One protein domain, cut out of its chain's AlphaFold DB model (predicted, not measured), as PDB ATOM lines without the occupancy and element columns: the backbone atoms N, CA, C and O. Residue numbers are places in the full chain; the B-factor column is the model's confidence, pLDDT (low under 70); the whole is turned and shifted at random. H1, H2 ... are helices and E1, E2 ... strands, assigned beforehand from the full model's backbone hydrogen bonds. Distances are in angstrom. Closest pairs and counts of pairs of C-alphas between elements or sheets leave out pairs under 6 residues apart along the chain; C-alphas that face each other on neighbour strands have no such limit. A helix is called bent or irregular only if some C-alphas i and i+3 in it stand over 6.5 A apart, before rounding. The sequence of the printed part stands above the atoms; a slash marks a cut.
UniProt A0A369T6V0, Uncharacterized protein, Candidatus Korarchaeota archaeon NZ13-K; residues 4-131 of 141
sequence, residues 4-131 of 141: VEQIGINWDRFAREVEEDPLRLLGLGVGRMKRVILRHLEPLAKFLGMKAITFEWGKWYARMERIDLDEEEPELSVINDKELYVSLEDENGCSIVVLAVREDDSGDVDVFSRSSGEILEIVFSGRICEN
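What this domain is: This is residues 4 to 131 of the 141 residues of an uncharacterized protein of Candidatus Korarchaeota archaeon NZ13-K (UniProt A0A369T6V0). A long, bent hairpin of E1 and E2 runs out as an arm from a body where H1, H3 and H4 cover one face of a twisted four-strand sheet, two layers with the other face bare. The printed part has 128 residues with four named helices and four named strands, H1 H2 H3 E1 E2 E3 E4 H4, mixed in class. The sheet, E1 E2 E3 E4, is a meander, each strand the antiparallel neighbour of the one before. The whole is loose, with a radius of gyration of the C-alphas of 17.9 A and spans of 62 by 32 by 21 A.

Where its parts are: Find C-alpha 4 at (215.130, 201.405, 196.477); from there H1 runs to residue 20, over 24.8 A. Next come H2, residues 22 to 26, and H3, residues 30 to 47, 25.4 A long with a kink of 47 degrees near residue 40; it is irregular, but only just: C-alphas 40 and 43 are 6.9 A apart. E1, residues 52 to 66, covers 41.4 A; E2, residues 75 to 89, 40.9 A; E3, residues 95 to 103, 22.6 A. After E4, residues 109 to 113, H4, residues 116 to 125, ends at (198.327, 193.669, 196.907).

How they stand to each other: Look within hydrogen-bond range at N 60 and O 81, 2.8 A, in the hairpin E1 and E2; N 84 and O 101, 2.9 A, in E2 and E3; N 102 and O 110, 2.9 A, in E3 and E4. H3 is over E1 and E2, at a height over the sheet of 9.5 A; its closest C-alphas to E2 are Ala 45 and Leu 88, 6.8 A. H1 touches H3, closest C-alphas Trp 11 and His 40, 5.3 A, through residues 40 to 47 of H3 alone, at a shallow tilt of 30 degrees, opposite ways. With residues 8 to 12 alone H1 touches H4, closest C-alphas Gly 8 and Ser 116, 5.0 A. H2 is close to H1 but not clearly touching, closest C-alphas Val 18 and Leu 25, 6.6 A. Each O i to N i+4 pair is within hydrogen-bond range in H1, H2 and H4; in H3, 11 of 14 are.

The domain as a whole: The C-alphas farthest apart, Val 4 and Glu 72, are 62.4 A apart. The printed part has no cut; the link E1 to E2 is short, the others tight. No printed residue is under 70 in pLDDT.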
ATOM      1  N   VAL A   4     216.603 201.457 196.455       83.75
ATOM      2  CA  VAL A   4     215.130 201.405 196.477       83.75
ATOM      3  C   VAL A   4     214.543 202.388 197.490       83.75
ATOM      4  O   VAL A   4     213.643 203.158 197.166       83.75
ATOM      5  N   GLU A   5     215.099 202.424 198.699       87.44
ATOM      6  CA  GLU A   5     214.671 203.336 199.767       87.44
ATOM      7  C   GLU A   5     214.816 204.804 199.331       87.44
ATOM      8  O   GLU A   5     213.935 205.635 199.555       87.44
ATOM      9  N   GLN A   6     215.894 205.119 198.608       92.12
ATOM     10  CA  GLN A   6     216.120 206.460 198.076       92.12
ATOM     11  C   GLN A   6     215.095 206.867 197.003       92.12
ATOM     12  O   GLN A   6     214.788 208.058 196.895       92.12
ATOM     13  N   ILE A   7     214.584 205.917 196.210       92.56
ATOM     14  CA  ILE A   7     213.545 206.168 195.199       92.56
ATOM     15  C   ILE A   7     212.245 206.604 195.881       92.56
ATOM     16  O   ILE A   7     211.714 207.653 195.521       92.56
ATOM     17  N   GLY A   8     211.793 205.862 196.897       93.69
ATOM     18  CA  GLY A   8     210.589 206.206 197.661       93.69
ATOM     19  C   GLY A   8     210.704 207.575 198.338       93.69
ATOM     20  O   GLY A   8     209.882 208.455 198.097       93.69
ATOM     21  N   ILE A   9     211.812 207.819 199.049       95.81
ATOM     22  CA  ILE A   9     212.081 209.106 199.720       95.81
ATOM     23  C   ILE A   9     212.053 210.293 198.745       95.81
ATOM     24  O   ILE A   9     211.641 211.395 199.110       95.81
ATOM     25  N   ASN A  10     212.523 210.107 197.508       95.56
ATOM     26  CA  ASN A  10     212.535 211.179 196.512       95.56
ATOM     27  C   ASN A  10     211.134 211.559 196.032       95.56
ATOM     28  O   ASN A  10     210.915 212.743 195.760       95.56
ATOM     29  N   TRP A  11     210.236 210.579 195.914       97.25
ATOM     30  CA  TRP A  11     208.826 210.810 195.630       97.25
ATOM     31  C   TRP A  11     208.143 211.476 196.824       97.25
ATOM     32  O   TRP A  11     207.606 212.565 196.667       97.25
ATOM     33  N   ASP A  12     208.280 210.907 198.021       97.94
ATOM     34  CA  ASP A  12     207.611 211.403 199.233       97.94
ATOM     35  C   ASP A  12     208.011 212.839 199.565       97.94
ATOM     36  O   ASP A  12     207.186 213.670 199.941       97.94
ATOM     37  N   ARG A  13     209.296 213.174 199.384       97.94
ATOM     38  CA  ARG A  13     209.756 214.554 199.547       97.94
ATOM     39  C   ARG A  13     209.087 215.488 198.541       97.94
ATOM     40  O   ARG A  13     208.698 216.576 198.934       97.94
ATOM     41  N   PHE A  14     208.989 215.083 197.277       97.69
ATOM     42  CA  PHE A  14     208.355 215.903 196.248       97.69
ATOM     43  C   PHE A  14     206.852 216.062 196.493       97.69
ATOM     44  O   PHE A  14     206.360 217.179 196.422       97.69
ATOM     45  N   ALA A  15     206.146 214.981 196.822       97.31
ATOM     46  CA  ALA A  15     204.722 215.012 197.142       97.31
ATOM     47  C   ALA A  15     204.431 215.994 198.289       97.31
ATOM     48  O   ALA A  15     203.623 216.903 198.128       97.31
ATOM     49  N   ARG A  16     205.210 215.920 199.374       97.75
ATOM     50  CA  ARG A  16     205.126 216.880 200.483       97.75
ATOM     51  C   ARG A  16     205.453 218.319 200.071       97.75
ATOM     52  O   ARG A  16     204.797 219.240 200.530       97.75
ATOM     53  N   GLU A  17     206.448 218.541 199.209       97.06
ATOM     54  CA  GLU A  17     206.736 219.890 198.687       97.06
ATOM     55  C   GLU A  17     205.545 220.468 197.902       97.06
ATOM     56  O   GLU A  17     205.334 221.679 197.919       97.06
ATOM     57  N   VAL A  18     204.773 219.619 197.212       96.25
ATOM     58  CA  VAL A  18     203.546 220.032 196.513       96.25
ATOM     59  C   VAL A  18     202.417 220.315 197.501       96.25
ATOM     60  O   VAL A  18     201.712 221.294 197.311       96.25
ATOM     61  N   GLU A  19     202.263 219.517 198.557       95.62
ATOM     62  CA  GLU A  19     201.281 219.772 199.625       95.62
ATOM     63  C   GLU A  19     201.570 221.077 200.386       95.62
ATOM     64  O   GLU A  19     200.649 221.805 200.743       95.62
ATOM     65  N   GLU A  20     202.846 221.400 200.617       96.62
ATOM     66  CA  GLU A  20     203.261 222.619 201.323       96.62
ATOM     67  C   GLU A  20     203.096 223.899 200.478       96.62
ATOM     68  O   GLU A  20     202.831 224.968 201.029       96.62
ATOM     69  N   ASP A  21     203.282 223.816 199.155       95.06
ATOM     70  CA  ASP A  21     203.193 224.956 198.228       95.06
ATOM     71  C   ASP A  21     202.701 224.515 196.831       95.06
ATOM     72  O   ASP A  21     203.478 224.440 195.865       95.06
ATOM     73  N   PRO A  22     201.397 224.222 196.677       93.19
ATOM     74  CA  PRO A  22     200.863 223.703 195.419       93.19
ATOM     75  C   PRO A  22     200.830 224.753 194.308       93.19
ATOM     76  O   PRO A  22     201.029 224.437 193.127       93.19
ATOM     77  N   LEU A  23     200.663 226.028 194.669       91.69
ATOM     78  CA  LEU A  23     200.665 227.151 193.730       91.69
ATOM     79  C   LEU A  23     201.986 227.252 192.971       91.69
ATOM     80  O   LEU A  23     202.001 227.588 191.782       91.69
ATOM     81  N   ARG A  24     203.106 226.907 193.614       92.44
ATOM     82  CA  ARG A  24     204.398 226.841 192.935       92.44
ATOM     83  C   ARG A  24     204.407 225.818 191.812       92.44
ATOM     84  O   ARG A  24     204.993 226.116 190.773       92.44
ATOM     85  N   LEU A  25     203.783 224.652 191.985       90.81
ATOM     86  CA  LEU A  25     203.673 223.637 190.935       90.81
ATOM     87  C   LEU A  25     202.753 224.120 189.801       90.81
ATOM     88  O   LEU A  25     203.159 224.081 188.632       90.81
ATOM     89  N   LEU A  26     201.568 224.637 190.143       88.25
ATOM     90  CA  LEU A  26     200.578 225.153 189.188       88.25
ATOM     91  C   LEU A  26     201.131 226.328 188.356       88.25
ATOM     92  O   LEU A  26     200.922 226.405 187.141       88.25
ATOM     93  N   GLY A  27     201.945 227.193 188.968       87.06
ATOM     94  CA  GLY A  27     202.570 228.350 188.324       87.06
ATOM     95  C   GLY A  27     203.654 228.023 187.285       87.06
ATOM     96  O   GLY A  27     204.042 228.893 186.499       87.06
ATOM     97  N   LEU A  28     204.156 226.782 187.215       87.69
ATOM     98  CA  LEU A  28     205.215 226.399 186.263       87.69
ATOM     99  C   LEU A  28     204.732 226.332 184.805       87.69
ATOM    100  O   LEU A  28     205.555 226.382 183.873       87.69
ATOM    101  N   GLY A  29     203.417 226.204 184.613       85.81
ATOM    102  CA  GLY A  29     202.787 225.839 183.354       85.81
ATOM    103  C   GLY A  29     202.931 224.345 183.041       85.81
ATOM    104  O   GLY A  29     203.915 223.690 183.400       85.81
ATOM    105  N   VAL A  30     201.961 223.812 182.296       87.19
ATOM    106  CA  VAL A  30     201.748 222.371 182.064       87.19
ATOM    107  C   VAL A  30     203.017 221.597 181.676       87.19
ATOM    108  O   VAL A  30     203.335 220.566 182.264       87.19
ATOM    109  N   GLY A  31     203.789 222.092 180.704       89.19
ATOM    110  CA  GLY A  31     204.976 221.380 180.211       89.19
ATOM    111  C   GLY A  31     206.157 221.344 181.192       89.19
ATOM    112  O   GLY A  31     206.997 220.446 181.119       89.19
ATOM    113  N   ARG A  32     206.277 222.318 182.104       92.56
ATOM    114  CA  ARG A  32     207.293 222.276 183.171       92.56
ATOM    115  C   ARG A  32     206.815 221.433 184.342       92.56
ATOM    116  O   ARG A  32     207.596 220.619 184.816       92.56
ATOM    117  N   MET A  33     205.551 221.576 184.720       93.06
ATOM    118  CA  MET A  33     204.905 220.765 185.745       93.06
ATOM    119  C   MET A  33     205.075 219.264 185.468       93.06
ATOM    120  O   MET A  33     205.674 218.564 186.281       93.06
ATOM    121  N   LYS A  34     204.706 218.792 184.264       94.19
ATOM    122  CA  LYS A  34     204.906 217.387 183.854       94.19
ATOM    123  C   LYS A  34     206.355 216.926 184.000       94.19
ATOM    124  O   LYS A  34     206.610 215.845 184.511       94.19
ATOM    125  N   ARG A  35     207.320 217.748 183.572       95.88
ATOM    126  CA  ARG A  35     208.751 217.407 183.663       95.88
ATOM    127  C   ARG A  35     209.236 217.281 185.100       95.88
ATOM    128  O   ARG A  35     210.047 216.402 185.373       95.88
ATOM    129  N   VAL A  36     208.781 218.164 185.987       96.06
ATOM    130  CA  VAL A  36     209.133 218.091 187.407       96.06
ATOM    131  C   VAL A  36     208.539 216.820 188.004       96.06
ATOM    132  O   VAL A  36     209.303 216.012 188.515       96.06
ATOM    133  N   ILE A  37     207.239 216.569 187.828       96.31
ATOM    134  CA  ILE A  37     206.580 215.362 188.353       96.31
ATOM    135  C   ILE A  37     207.276 214.089 187.848       96.31
ATOM    136  O   ILE A  37     207.675 213.245 188.647       96.31
ATOM    137  N   LEU A  38     207.516 213.980 186.534       97.25
ATOM    138  CA  LEU A  38     208.199 212.826 185.938       97.25
ATOM    139  C   LEU A  38     209.585 212.590 186.544       97.25
ATOM    140  O   LEU A  38     209.931 211.452 186.842       97.25
ATOM    141  N   ARG A  39     210.364 213.651 186.787       97.06
ATOM    142  CA  ARG A  39     211.705 213.532 187.380       97.06
ATOM    143  C   ARG A  39     211.690 212.814 188.733       97.06
ATOM    144  O   ARG A  39     212.666 212.139 189.058       97.06
ATOM    145  N   HIS A  40     210.625 212.989 189.511       97.19
ATOM    146  CA  HIS A  40     210.484 212.407 190.843       97.19
ATOM    147  C   HIS A  40     209.753 211.058 190.826       97.19
ATOM    148  O   HIS A  40     210.134 210.163 191.576       97.19
ATOM    149  N   LEU A  41     208.760 210.888 189.950       97.56
ATOM    150  CA  LEU A  41     207.891 209.710 189.920       97.56
ATOM    151  C   LEU A  41     208.407 208.574 189.019       97.56
ATOM    152  O   LEU A  41     208.213 207.403 189.330       97.56
ATOM    153  N   GLU A  42     209.097 208.885 187.916       97.69
ATOM    154  CA  GLU A  42     209.551 207.887 186.935       97.69
ATOM    155  C   GLU A  42     210.444 206.780 187.527       97.69
ATOM    156  O   GLU A  42     210.237 205.615 187.171       97.69
ATOM    157  N   PRO A  43     211.397 207.062 188.440       97.19
ATOM    158  CA  PRO A  43     212.178 206.003 189.078       97.19
ATOM    159  C   PRO A  43     211.312 205.025 189.880       97.19
ATOM    160  O   PRO A  43     211.557 203.821 189.828       97.19
ATOM    161  N   LEU A  44     210.288 205.529 190.581       96.88
ATOM    162  CA  LEU A  44     209.355 204.711 191.356       96.88
ATOM    163  C   LEU A  44     208.463 203.878 190.430       96.88
ATOM    164  O   LEU A  44     208.373 202.666 190.605       96.88
ATOM    165  N   ALA A  45     207.893 204.492 189.393       97.06
ATOM    166  CA  ALA A  45     207.077 203.796 188.399       97.06
ATOM    167  C   ALA A  45     207.841 202.640 187.727       97.06
ATOM    168  O   ALA A  45     207.324 201.531 187.611       97.06
ATOM    169  N   LYS A  46     209.104 202.875 187.344       96.62
ATOM    170  CA  LYS A  46     209.980 201.847 186.762       96.62
ATOM    171  C   LYS A  46     210.310 200.729 187.744       96.62
ATOM    172  O   LYS A  46     210.325 199.570 187.346       96.62
ATOM    173  N   PHE A  47     210.586 201.071 189.003       95.62
ATOM    174  CA  PHE A  47     210.853 200.087 190.051       95.62
ATOM    175  C   PHE A  47     209.652 199.157 190.279       95.62
ATOM    176  O   PHE A  47     209.828 197.951 190.422       95.62
ATOM    177  N   LEU A  48     208.443 199.717 190.252       95.00
ATOM    178  CA  LEU A  48     207.181 198.997 190.426       95.00
ATOM    179  C   LEU A  48     206.747 198.188 189.192       95.00
ATOM    180  O   LEU A  48     205.791 197.426 189.278       95.00
ATOM    181  N   GLY A  49     207.423 198.344 188.049       95.25
ATOM    182  CA  GLY A  49     207.034 197.684 186.801       95.25
ATOM    183  C   GLY A  49     205.788 198.283 186.140       95.25
ATOM    184  O   GLY A  49     205.130 197.600 185.361       95.25
ATOM    185  N   MET A  50     205.464 199.548 186.427       97.06
ATOM    186  CA  MET A  50     204.317 200.230 185.823       97.06
ATOM    187  C   MET A  50     204.547 200.459 184.328       97.06
ATOM    188  O   MET A  50     205.659 200.763 183.883       97.06
ATOM    189  N   LYS A  51     203.476 200.349 183.543       97.50
ATOM    190  CA  LYS A  51     203.496 200.491 182.086       97.50
ATOM    191  C   LYS A  51     203.512 201.951 181.650       97.50
ATOM    192  O   LYS A  51     204.196 202.283 180.680       97.50
ATOM    193  N   ALA A  52     202.775 202.820 182.341       97.50
ATOM    194  CA  ALA A  52     202.710 204.237 182.000       97.50
ATOM    195  C   ALA A  52     202.514 205.140 183.224       97.50
ATOM    196  O   ALA A  52     202.041 204.713 184.273       97.50
ATOM    197  N   ILE A  53     202.877 206.414 183.052       97.94
ATOM    198  CA  ILE A  53     202.470 207.515 183.929       97.94
ATOM    199  C   ILE A  53     201.486 208.355 183.127       97.94
ATOM    200  O   ILE A  53     201.852 208.892 182.074       97.94
ATOM    201  N   THR A  54     200.253 208.464 183.600       96.44
ATOM    202  CA  THR A  54     199.208 209.244 182.941       96.44
ATOM    203  C   THR A  54     199.061 210.599 183.621       96.44
ATOM    204  O   THR A  54     199.344 210.771 184.805       96.44
ATOM    205  N   PHE A  55     198.692 211.596 182.821       95.06
ATOM    206  CA  PHE A  55     198.418 212.950 183.285       95.06
ATOM    207  C   PHE A  55     197.085 213.367 182.696       95.06
ATOM    208  O   PHE A  55     197.004 213.584 181.482       95.06
ATOM    209  N   GLU A  56     196.092 213.517 183.549       91.31
ATOM    210  CA  GLU A  56     194.801 214.075 183.193       91.31
ATOM    211  C   GLU A  56     194.732 215.502 183.720       91.31
ATOM    212  O   GLU A  56     195.106 215.778 184.854       91.31
ATOM    213  N   TRP A  57     194.348 216.437 182.854       89.00
ATOM    214  CA  TRP A  57     194.103 217.816 183.246       89.00
ATOM    215  C   TRP A  57     192.701 218.194 182.793       89.00
ATOM    216  O   TRP A  57     192.291 217.851 181.679       89.00
ATOM    217  N   GLY A  58     191.995 218.948 183.619       83.44
ATOM    218  CA  GLY A  58     190.618 219.338 183.363       83.44
ATOM    219  C   GLY A  58     190.345 220.760 183.819       83.44
ATOM    220  O   GLY A  58     191.012 221.294 184.703       83.44
ATOM    221  N   LYS A  59     189.364 221.388 183.172       81.81
ATOM    222  CA  LYS A  59     188.601 222.470 183.785       81.81
ATOM    223  C   LYS A  59     187.170 221.989 183.863       81.81
ATOM    224  O   LYS A  59     186.585 221.702 182.815       81.81
ATOM    225  N   TRP A  60     186.653 221.878 185.068       76.44
ATOM    226  CA  TRP A  60     185.284 221.481 185.302       76.44
ATOM    227  C   TRP A  60     184.425 222.731 185.444       76.44
ATOM    228  O   TRP A  60     184.840 223.701 186.064       76.44
ATOM    229  N   TYR A  61     183.260 222.748 184.800       76.69
ATOM    230  CA  TYR A  61     182.312 223.853 184.910       76.69
ATOM    231  C   TYR A  61     180.909 223.289 185.068       76.69
ATOM    232  O   TYR A  61     180.410 222.609 184.166       76.69
ATOM    233  N   ALA A  62     180.262 223.621 186.179       77.69
ATOM    234  CA  ALA A  62     178.882 223.257 186.451       77.69
ATOM    235  C   ALA A  62     178.093 224.475 186.932       77.69
ATOM    236  O   ALA A  62     178.608 225.346 187.627       77.69
ATOM    237  N   ARG A  63     176.814 224.531 186.560       78.75
ATOM    238  CA  ARG A  63     175.852 225.496 187.091       78.75
ATOM    239  C   ARG A  63     174.679 224.712 187.651       78.75
ATOM    240  O   ARG A  63     174.012 224.010 186.892       78.75
ATOM    241  N   MET A  64     174.447 224.835 188.947       78.38
ATOM    242  CA  MET A  64     173.362 224.169 189.648       78.38
ATOM    243  C   MET A  64     172.364 225.204 190.145       78.38
ATOM    244  O   MET A  64     172.719 226.296 190.582       78.38
ATOM    245  N   GLU A  65     171.093 224.857 190.013       84.00
ATOM    246  CA  GLU A  65     169.977 225.645 190.504       84.00
ATOM    247  C   GLU A  65     169.254 224.778 191.527       84.00
ATOM    248  O   GLU A  65     168.659 223.754 191.179       84.00
ATOM    249  N   ARG A  66     169.370 225.144 192.800       82.44
ATOM    250  CA  ARG A  66     168.666 224.491 193.892       82.44
ATOM    251  C   ARG A  66     167.381 225.265 194.151       82.44
ATOM    252  O   ARG A  66     167.407 226.414 194.572       82.44
ATOM    253  N   ILE A  67     166.253 224.613 193.904       84.38
ATOM    254  CA  ILE A  67     164.931 225.140 194.239       84.38
ATOM    255  C   ILE A  67     164.548 224.532 195.585       84.38
ATOM    256  O   ILE A  67     164.283 223.329 195.659       84.38
ATOM    257  N   ASP A  68     164.550 225.338 196.644       77.38
ATOM    258  CA  ASP A  68     163.925 224.928 197.898       77.38
ATOM    259  C   ASP A  68     162.400 224.976 197.730       77.38
ATOM    260  O   ASP A  68     161.863 225.881 197.096       77.38
ATOM    261  N   LEU A  69     161.687 223.966 198.233       82.81
ATOM    262  CA  LEU A  69     160.235 223.879 198.046       82.81
ATOM    263  C   LEU A  69     159.475 224.870 198.935       82.81
ATOM    264  O   LEU A  69     158.308 225.153 198.654       82.81
ATOM    265  N   ASP A  70     160.132 225.376 199.980       88.38
ATOM    266  CA  ASP A  70     159.572 226.330 200.933       88.38
ATOM    267  C   ASP A  70     160.076 227.771 200.706       88.38
ATOM    268  O   ASP A  70     159.580 228.701 201.349       88.38
ATOM    269  N   GLU A  71     161.018 227.984 199.778       73.88
ATOM    270  CA  GLU A  71     161.552 229.306 199.422       73.88
ATOM    271  C   GLU A  71     161.149 229.706 197.992       73.88
ATOM    272  O   GLU A  71     161.034 228.877 197.092       73.88
ATOM    273  N   GLU A  72     160.892 230.997 197.764       70.25
ATOM    274  CA  GLU A  72     160.412 231.482 196.457       70.25
ATOM    275  C   GLU A  72     161.535 231.666 195.423       70.25
ATOM    276  O   GLU A  72     161.264 231.621 194.220       70.25
ATOM    277  N   GLU A  73     162.778 231.884 195.861       79.06
ATOM    278  CA  GLU A  73     163.911 232.138 194.968       79.06
ATOM    279  C   GLU A  73     164.873 230.944 194.930       79.06
ATOM    280  O   GLU A  73     165.314 230.479 195.981       79.06
ATOM    281  N   PRO A  74     165.232 230.448 193.731       76.88
ATOM    282  CA  PRO A  74     166.220 229.392 193.608       76.88
ATOM    283  C   PRO A  74     167.623 229.893 193.949       76.88
ATOM    284  O   PRO A  74     168.063 230.960 193.509       76.88
ATOM    285  N   GLU A  75     168.365 229.062 194.667       82.25
ATOM    286  CA  GLU A  75     169.779 229.255 194.937       82.25
ATOM    287  C   GLU A  75     170.594 228.800 193.718       82.25
ATOM    288  O   GLU A  75     170.488 227.663 193.255       82.25
ATOM    289  N   LEU A  76     171.414 229.698 193.172       80.62
ATOM    290  CA  LEU A  76     172.314 229.394 192.062       80.62
ATOM    291  C   LEU A  76     173.732 229.179 192.584       80.62
ATOM    292  O   LEU A  76     174.336 230.109 193.114       80.62
ATOM    293  N   SER A  77     174.292 227.998 192.334       75.81
ATOM    294  CA  SER A  77     175.712 227.716 192.536       75.81
ATOM    295  C   SER A  77     176.412 227.478 191.197       75.81
ATOM    296  O   SER A  77     175.856 226.916 190.248       75.81
ATOM    297  N   VAL A  78     177.641 227.975 191.087       77.00
ATOM    298  CA  VAL A  78     178.514 227.768 189.931       77.00
ATOM    299  C   VAL A  78     179.794 227.153 190.462       77.00
ATOM    300  O   VAL A  78     180.393 227.723 191.360       77.00
ATOM    301  N   ILE A  79     180.194 226.014 189.907       78.69
ATOM    302  CA  ILE A  79     181.461 225.357 190.230       78.69
ATOM    303  C   ILE A  79     182.374 225.509 189.021       78.69
ATOM    304  O   ILE A  79     181.928 225.328 187.881       78.69
ATOM    305  N   ASN A  80     183.627 225.895 189.253       80.94
ATOM    306  CA  ASN A  80     184.596 226.144 188.195       80.94
ATOM    307  C   ASN A  80     186.011 225.766 188.639       80.94
ATOM    308  O   ASN A  80     186.838 226.637 188.917       80.94
ATOM    309  N   ASP A  81     186.284 224.470 188.618       84.50
ATOM    310  CA  ASP A  81     187.491 223.909 189.209       84.50
ATOM    311  C   ASP A  81     188.520 223.585 188.124       84.50
ATOM    312  O   ASP A  81     188.193 223.257 186.975       84.50
ATOM    313  N   LYS A  82     189.803 223.688 188.465       87.94
ATOM    314  CA  LYS A  82     190.899 223.178 187.639       87.94
ATOM    315  C   LYS A  82     191.519 221.992 188.333       87.94
ATOM    316  O   LYS A  82     191.964 222.106 189.468       87.94
ATOM    317  N   GLU A  83     191.651 220.900 187.604       90.69
ATOM    318  CA  GLU A  83     192.122 219.652 188.178       90.69
ATOM    319  C   GLU A  83     193.302 219.091 187.394       90.69
ATOM    320  O   GLU A  83     193.399 219.214 186.164       90.69
ATOM    321  N   LEU A  84     194.214 218.470 188.129       92.25
ATOM    322  CA  LEU A  84     195.310 217.667 187.621       92.25
ATOM    323  C   LEU A  84     195.307 216.341 188.366       92.25
ATOM    324  O   LEU A  84     195.508 216.340 189.572       92.25
ATOM    325  N   TYR A  85     195.227 215.236 187.635       95.12
ATOM    326  CA  TYR A  85     195.440 213.894 188.158       95.12
ATOM    327  C   TYR A  85     196.704 213.299 187.537       95.12
ATOM    328  O   TYR A  85     196.961 213.414 186.331       95.12
ATOM    329  N   VAL A  86     197.519 212.665 188.373       97.31
ATOM    330  CA  VAL A  86     198.707 211.912 187.982       97.31
ATOM    331  C   VAL A  86     198.533 210.489 188.465       97.31
ATOM    332  O   VAL A  86     198.418 210.254 189.671       97.31
ATOM    333  N   SER A  87     198.591 209.546 187.531       97.62
ATOM    334  CA  SER A  87     198.356 208.139 187.841       97.62
ATOM    335  C   SER A  87     199.455 207.237 187.301       97.62
ATOM    336  O   SER A  87     200.163 207.573 186.347       97.62
ATOM    337  N   LEU A  88     199.608 206.076 187.930       97.94
ATOM    338  CA  LEU A  88     200.453 204.989 187.446       97.94
ATOM    339  C   LEU A  88     199.562 203.891 186.862       97.94
ATOM    340  O   LEU A  88     198.729 203.355 187.587       97.94
ATOM    341  N   GLU A  89     199.754 203.551 185.585       96.88
ATOM    342  CA  GLU A  89     199.006 202.505 184.869       96.88
ATOM    343  C   GLU A  89     199.817 201.202 184.804       96.88
ATOM    344  O   GLU A  89     201.007 201.223 184.468       96.88
ATOM    345  N   ASP A  90     199.182 200.070 185.102       95.12
ATOM    346  CA  ASP A  90     199.753 198.730 184.963       95.12
ATOM    347  C   ASP A  90     199.593 198.159 183.538       95.12
ATOM    348  O   ASP A  90     199.057 198.788 182.624       95.12
ATOM    349  N   GLU A  91     200.078 196.939 183.304       93.56
ATOM    350  CA  GLU A  91     199.968 196.297 181.989       93.56
ATOM    351  C   GLU A  91     198.527 195.968 181.563       93.56
ATOM    352  O   GLU A  91     198.245 195.916 180.362       93.56
ATOM    353  N   ASN A  92     197.617 195.829 182.529       92.25
ATOM    354  CA  ASN A  92     196.209 195.497 182.321       92.25
ATOM    355  C   ASN A  92     195.335 196.735 182.059       92.25
ATOM    356  O   ASN A  92     194.151 196.590 181.756       92.25
ATOM    357  N   GLY A  93     195.912 197.941 182.133       90.81
ATOM    358  CA  GLY A  93     195.197 199.205 181.962       90.81
ATOM    359  C   GLY A  93     194.519 199.711 183.238       90.81
ATOM    360  O   GLY A  93     193.738 200.658 183.169       90.81
ATOM    361  N   CYS A  94     194.800 199.110 184.396       94.25
ATOM    362  CA  CYS A  94     194.367 199.642 185.680       94.25
ATOM    363  C   CYS A  94     195.316 200.744 186.139       94.25
ATOM    364  O   CYS A  94     196.530 200.636 185.984       94.25
ATOM    365  N   SER A  95     194.755 201.798 186.727       94.69
ATOM    366  CA  SER A  95     195.513 202.960 187.187       94.69
ATOM    367  C   SER A  95     195.292 203.237 188.665       94.69
ATOM    368  O   SER A  95     194.187 203.046 189.158       94.69
ATOM    369  N   ILE A  96     196.328 203.740 189.335       96.06
ATOM    370  CA  ILE A  96     196.237 204.334 190.676       96.06
ATOM    371  C   ILE A  96     196.561 205.815 190.615       96.06
ATOM    372  O   ILE A  96     197.599 206.176 190.057       96.06
ATOM    373  N   VAL A  97     195.722 206.661 191.208       96.88
ATOM    374  CA  VAL A  97     196.046 208.084 191.365       96.88
ATOM    375  C   VAL A  97     197.070 208.228 192.485       96.88
ATOM    376  O   VAL A  97     196.865 207.748 193.601       96.88
ATOM    377  N   VAL A  98     198.197 208.869 192.175       97.69
ATOM    378  CA  VAL A  98     199.312 209.071 193.115       97.69
ATOM    379  C   VAL A  98     199.491 210.527 193.522       97.69
ATOM    380  O   VAL A  98     200.031 210.795 194.591       97.69
ATOM    381  N   LEU A  99     199.032 211.460 192.690       97.44
ATOM    382  CA  LEU A  99     198.963 212.883 192.997       97.44
ATOM    383  C   LEU A  99     197.748 213.466 192.283       97.44
ATOM    384  O   LEU A  99     197.608 213.272 191.075       97.44
ATOM    385  N   ALA A 100     196.926 214.212 193.005       95.94
ATOM    386  CA  ALA A 100     195.890 215.043 192.430       95.94
ATOM    387  C   ALA A 100     195.931 216.447 193.037       95.94
ATOM    388  O   ALA A 100     196.283 216.620 194.204       95.94
ATOM    389  N   VAL A 101     195.632 217.452 192.222       94.25
ATOM    390  CA  VAL A 101     195.593 218.860 192.626       94.25
ATOM    391  C   VAL A 101     194.323 219.475 192.060       94.25
ATOM    392  O   VAL A 101     194.113 219.386 190.847       94.25
ATOM    393  N   ARG A 102     193.524 220.115 192.914       92.75
ATOM    394  CA  ARG A 102     192.302 220.844 192.555       92.75
ATOM    395  C   ARG A 102     192.451 222.301 192.976       92.75
ATOM    396  O   ARG A 102     192.773 222.562 194.123       92.75
ATOM    397  N   GLU A 103     192.256 223.235 192.053       91.38
ATOM    398  CA  GLU A 103     192.115 224.670 192.336       91.38
ATOM    399  C   GLU A 103     190.651 225.042 192.102       91.38
ATOM    400  O   GLU A 103     190.176 224.902 190.970       91.38
ATOM    401  N   ASP A 104     189.959 225.492 193.145       88.25
ATOM    402  CA  ASP A 104     188.554 225.891 193.066       88.25
ATOM    403  C   ASP A 104     188.376 227.296 192.446       88.25
ATOM    404  O   ASP A 104     189.319 227.932 191.949       88.25
ATOM    405  N   ASP A 105     187.142 227.798 192.439       84.12
ATOM    406  CA  ASP A 105     186.808 229.112 191.892       84.12
ATOM    407  C   ASP A 105     187.249 230.291 192.783       84.12
ATOM    408  O   ASP A 105     187.413 231.411 192.281       84.12
ATOM    409  N   SER A 106     187.492 230.037 194.071       85.50
ATOM    410  CA  SER A 106     188.034 230.994 195.036       85.50
ATOM    411  C   SER A 106     189.560 231.148 194.921       85.50
ATOM    412  O   SER A 106     190.115 232.187 195.299       85.50
ATOM    413  N   GLY A 107     190.218 230.165 194.300       85.38
ATOM    414  CA  GLY A 107     191.669 230.057 194.177       85.38
ATOM    415  C   GLY A 107     192.313 229.261 195.313       85.38
ATOM    416  O   GLY A 107     193.546 229.234 195.394       85.38
ATOM    417  N   ASP A 108     191.505 228.630 196.168       90.19
ATOM    418  CA  ASP A 108     191.967 227.670 197.160       90.19
ATOM    419  C   ASP A 108     192.380 226.373 196.452       90.19
ATOM    420  O   ASP A 108     191.832 225.990 195.413       90.19
ATOM    421  N   VAL A 109     193.433 225.733 196.969       93.12
ATOM    422  CA  VAL A 109     194.061 224.584 196.312       93.12
ATOM    423  C   VAL A 109     194.125 223.390 197.247       93.12
ATOM    424  O   VAL A 109     194.859 223.413 198.235       93.12
ATOM    425  N   ASP A 110     193.426 222.327 196.866       93.75
ATOM    426  CA  ASP A 110     193.487 221.025 197.515       93.75
ATOM    427  C   ASP A 110     194.520 220.131 196.830       93.75
ATOM    428  O   ASP A 110     194.668 220.110 195.603       93.75
ATOM    429  N   VAL A 111     195.235 219.354 197.642       95.62
ATOM    430  CA  VAL A 111     196.224 218.384 197.176       95.62
ATOM    431  C   VAL A 111     195.939 217.042 197.819       95.62
ATOM    432  O   VAL A 111     195.822 216.927 199.036       95.62
ATOM    433  N   PHE A 112     195.896 216.014 196.987       96.56
ATOM    434  CA  PHE A 112     195.911 214.628 197.407       96.56
ATOM    435  C   PHE A 112     197.205 213.993 196.913       96.56
ATOM    436  O   PHE A 112     197.534 214.092 195.731       96.56
ATOM    437  N   SER A 113     197.938 213.314 197.788       96.81
ATOM    438  CA  SER A 113     199.107 212.542 197.389       96.81
ATOM    439  C   SER A 113     199.158 211.208 198.127       96.81
ATOM    440  O   SER A 113     198.689 211.087 199.257       96.81
ATOM    441  N   ARG A 114     199.715 210.187 197.471       96.94
ATOM    442  CA  ARG A 114     200.019 208.901 198.107       96.94
ATOM    443  C   ARG A 114     201.504 208.807 198.385       96.94
ATOM    444  O   ARG A 114     202.319 209.063 197.494       96.94
ATOM    445  N   SER A 115     201.862 208.354 199.578       97.06
ATOM    446  CA  SER A 115     203.248 208.014 199.880       97.06
ATOM    447  C   SER A 115     203.716 206.811 199.058       97.06
ATOM    448  O   SER A 115     202.939 205.958 198.623       97.06
ATOM    449  N   SER A 116     205.025 206.699 198.877       96.81
ATOM    450  CA  SER A 116     205.669 205.573 198.211       96.81
ATOM    451  C   SER A 116     205.316 204.241 198.875       96.81
ATOM    452  O   SER A 116     205.119 203.249 198.176       96.81
ATOM    453  N   GLY A 117     205.162 204.227 200.205       96.12
ATOM    454  CA  GLY A 117     204.712 203.068 200.977       96.12
ATOM    455  C   GLY A 117     203.291 202.625 200.624       96.12
ATOM    456  O   GLY A 117     203.075 201.442 200.371       96.12
ATOM    457  N   GLU A 118     202.346 203.562 200.533       96.31
ATOM    458  CA  GLU A 118     200.967 203.264 200.117       96.31
ATOM    459  C   GLU A 118     200.908 202.768 198.671       96.31
ATOM    460  O   GLU A 118     200.235 201.782 198.378       96.31
ATOM    461  N   ILE A 119     201.661 203.405 197.768       96.81
ATOM    462  CA  ILE A 119     201.757 202.988 196.364       96.81
ATOM    463  C   ILE A 119     202.273 201.543 196.274       96.81
ATOM    464  O   ILE A 119     201.685 200.721 195.572       96.81
ATOM    465  N   LEU A 120     203.345 201.216 197.005       95.12
ATOM    466  CA  LEU A 120     203.899 199.859 197.073       95.12
ATOM    467  C   LEU A 120     202.866 198.860 197.598       95.12
ATOM    468  O   LEU A 120     202.709 197.784 197.020       95.12
ATOM    469  N   GLU A 121     202.158 199.206 198.675       95.56
ATOM    470  CA  GLU A 121     201.133 198.342 199.254       95.56
ATOM    471  C   GLU A 121     200.022 198.047 198.240       95.56
ATOM    472  O   GLU A 121     199.646 196.886 198.061       95.56
ATOM    473  N   ILE A 122     199.516 199.062 197.539       94.94
ATOM    474  CA  ILE A 122     198.449 198.903 196.544       94.94
ATOM    475  C   ILE A 122     198.915 198.033 195.373       94.94
ATOM    476  O   ILE A 122     198.222 197.082 195.002       94.94
ATOM    477  N   VAL A 123     200.105 198.309 194.829       93.75
ATOM    478  CA  VAL A 123     200.656 197.558 193.692       93.75
ATOM    479  C   VAL A 123     200.888 196.093 194.065       93.75
ATOM    480  O   VAL A 123     200.415 195.201 193.363       93.75
ATOM    481  N   PHE A 124     201.543 195.810 195.196       92.88
ATOM    482  CA  PHE A 124     201.853 194.428 195.586       92.88
ATOM    483  C   PHE A 124     200.655 193.639 196.117       92.88
ATOM    484  O   PHE A 124     200.683 192.408 196.100       92.88
ATOM    485  N   SER A 125     199.597 194.318 196.561       93.88
ATOM    486  CA  SER A 125     198.327 193.669 196.907       93.88
ATOM    487  C   SER A 125     197.406 193.446 195.703       93.88
ATOM    488  O   SER A 125     196.372 192.803 195.855       93.88
ATOM    489  N   GLY A 126     197.767 193.946 194.514       89.81
ATOM    490  CA  GLY A 126     196.966 193.802 193.297       89.81
ATOM    491  C   GLY A 126     195.691 194.654 193.277       89.81
ATOM    492  O   GLY A 126     194.801 194.385 192.478       89.81
ATOM    493  N   ARG A 127     195.593 195.686 194.127       90.06
ATOM    494  CA  ARG A 127     194.401 196.551 194.277       90.06
ATOM    495  C   ARG A 127     194.427 197.791 193.374       90.06
ATOM    496  O   ARG A 127     193.776 198.791 193.661       90.06
ATOM    497  N   ILE A 128     195.192 197.759 192.281       91.38
ATOM    498  CA  ILE A 128     195.426 198.927 191.410       91.38
ATOM    499  C   ILE A 128     194.099 199.488 190.875       91.38
ATOM    500  O   ILE A 128     193.875 200.689 190.930       91.38
ATOM    501  N   CYS A 129     193.180 198.632 190.429       89.38
ATOM    502  CA  CYS A 129     191.914 199.069 189.831       89.38
ATOM    503  C   CYS A 129     190.942 199.734 190.830       89.38
ATOM    504  O   CYS A 129     189.972 200.344 190.401       89.38
ATOM    505  N   GLU A 130     191.184 199.610 192.138       89.06
ATOM    506  CA  GLU A 130     190.306 200.097 193.215       89.06
ATOM    507  C   GLU A 130     190.753 201.459 193.778       89.06
ATOM    508  O   GLU A 130     190.218 201.916 194.778       89.06
ATOM    509  N   ASN A 131     191.791 202.081 193.207       89.50
ATOM    510  CA  ASN A 131     192.451 203.253 193.796       89.50
ATOM    511  C   ASN A 131     192.543 204.424 192.803       89.50
ATOM    512  O   ASN A 131     193.584 205.083 192.694       89.50
TER     513      ASN A 131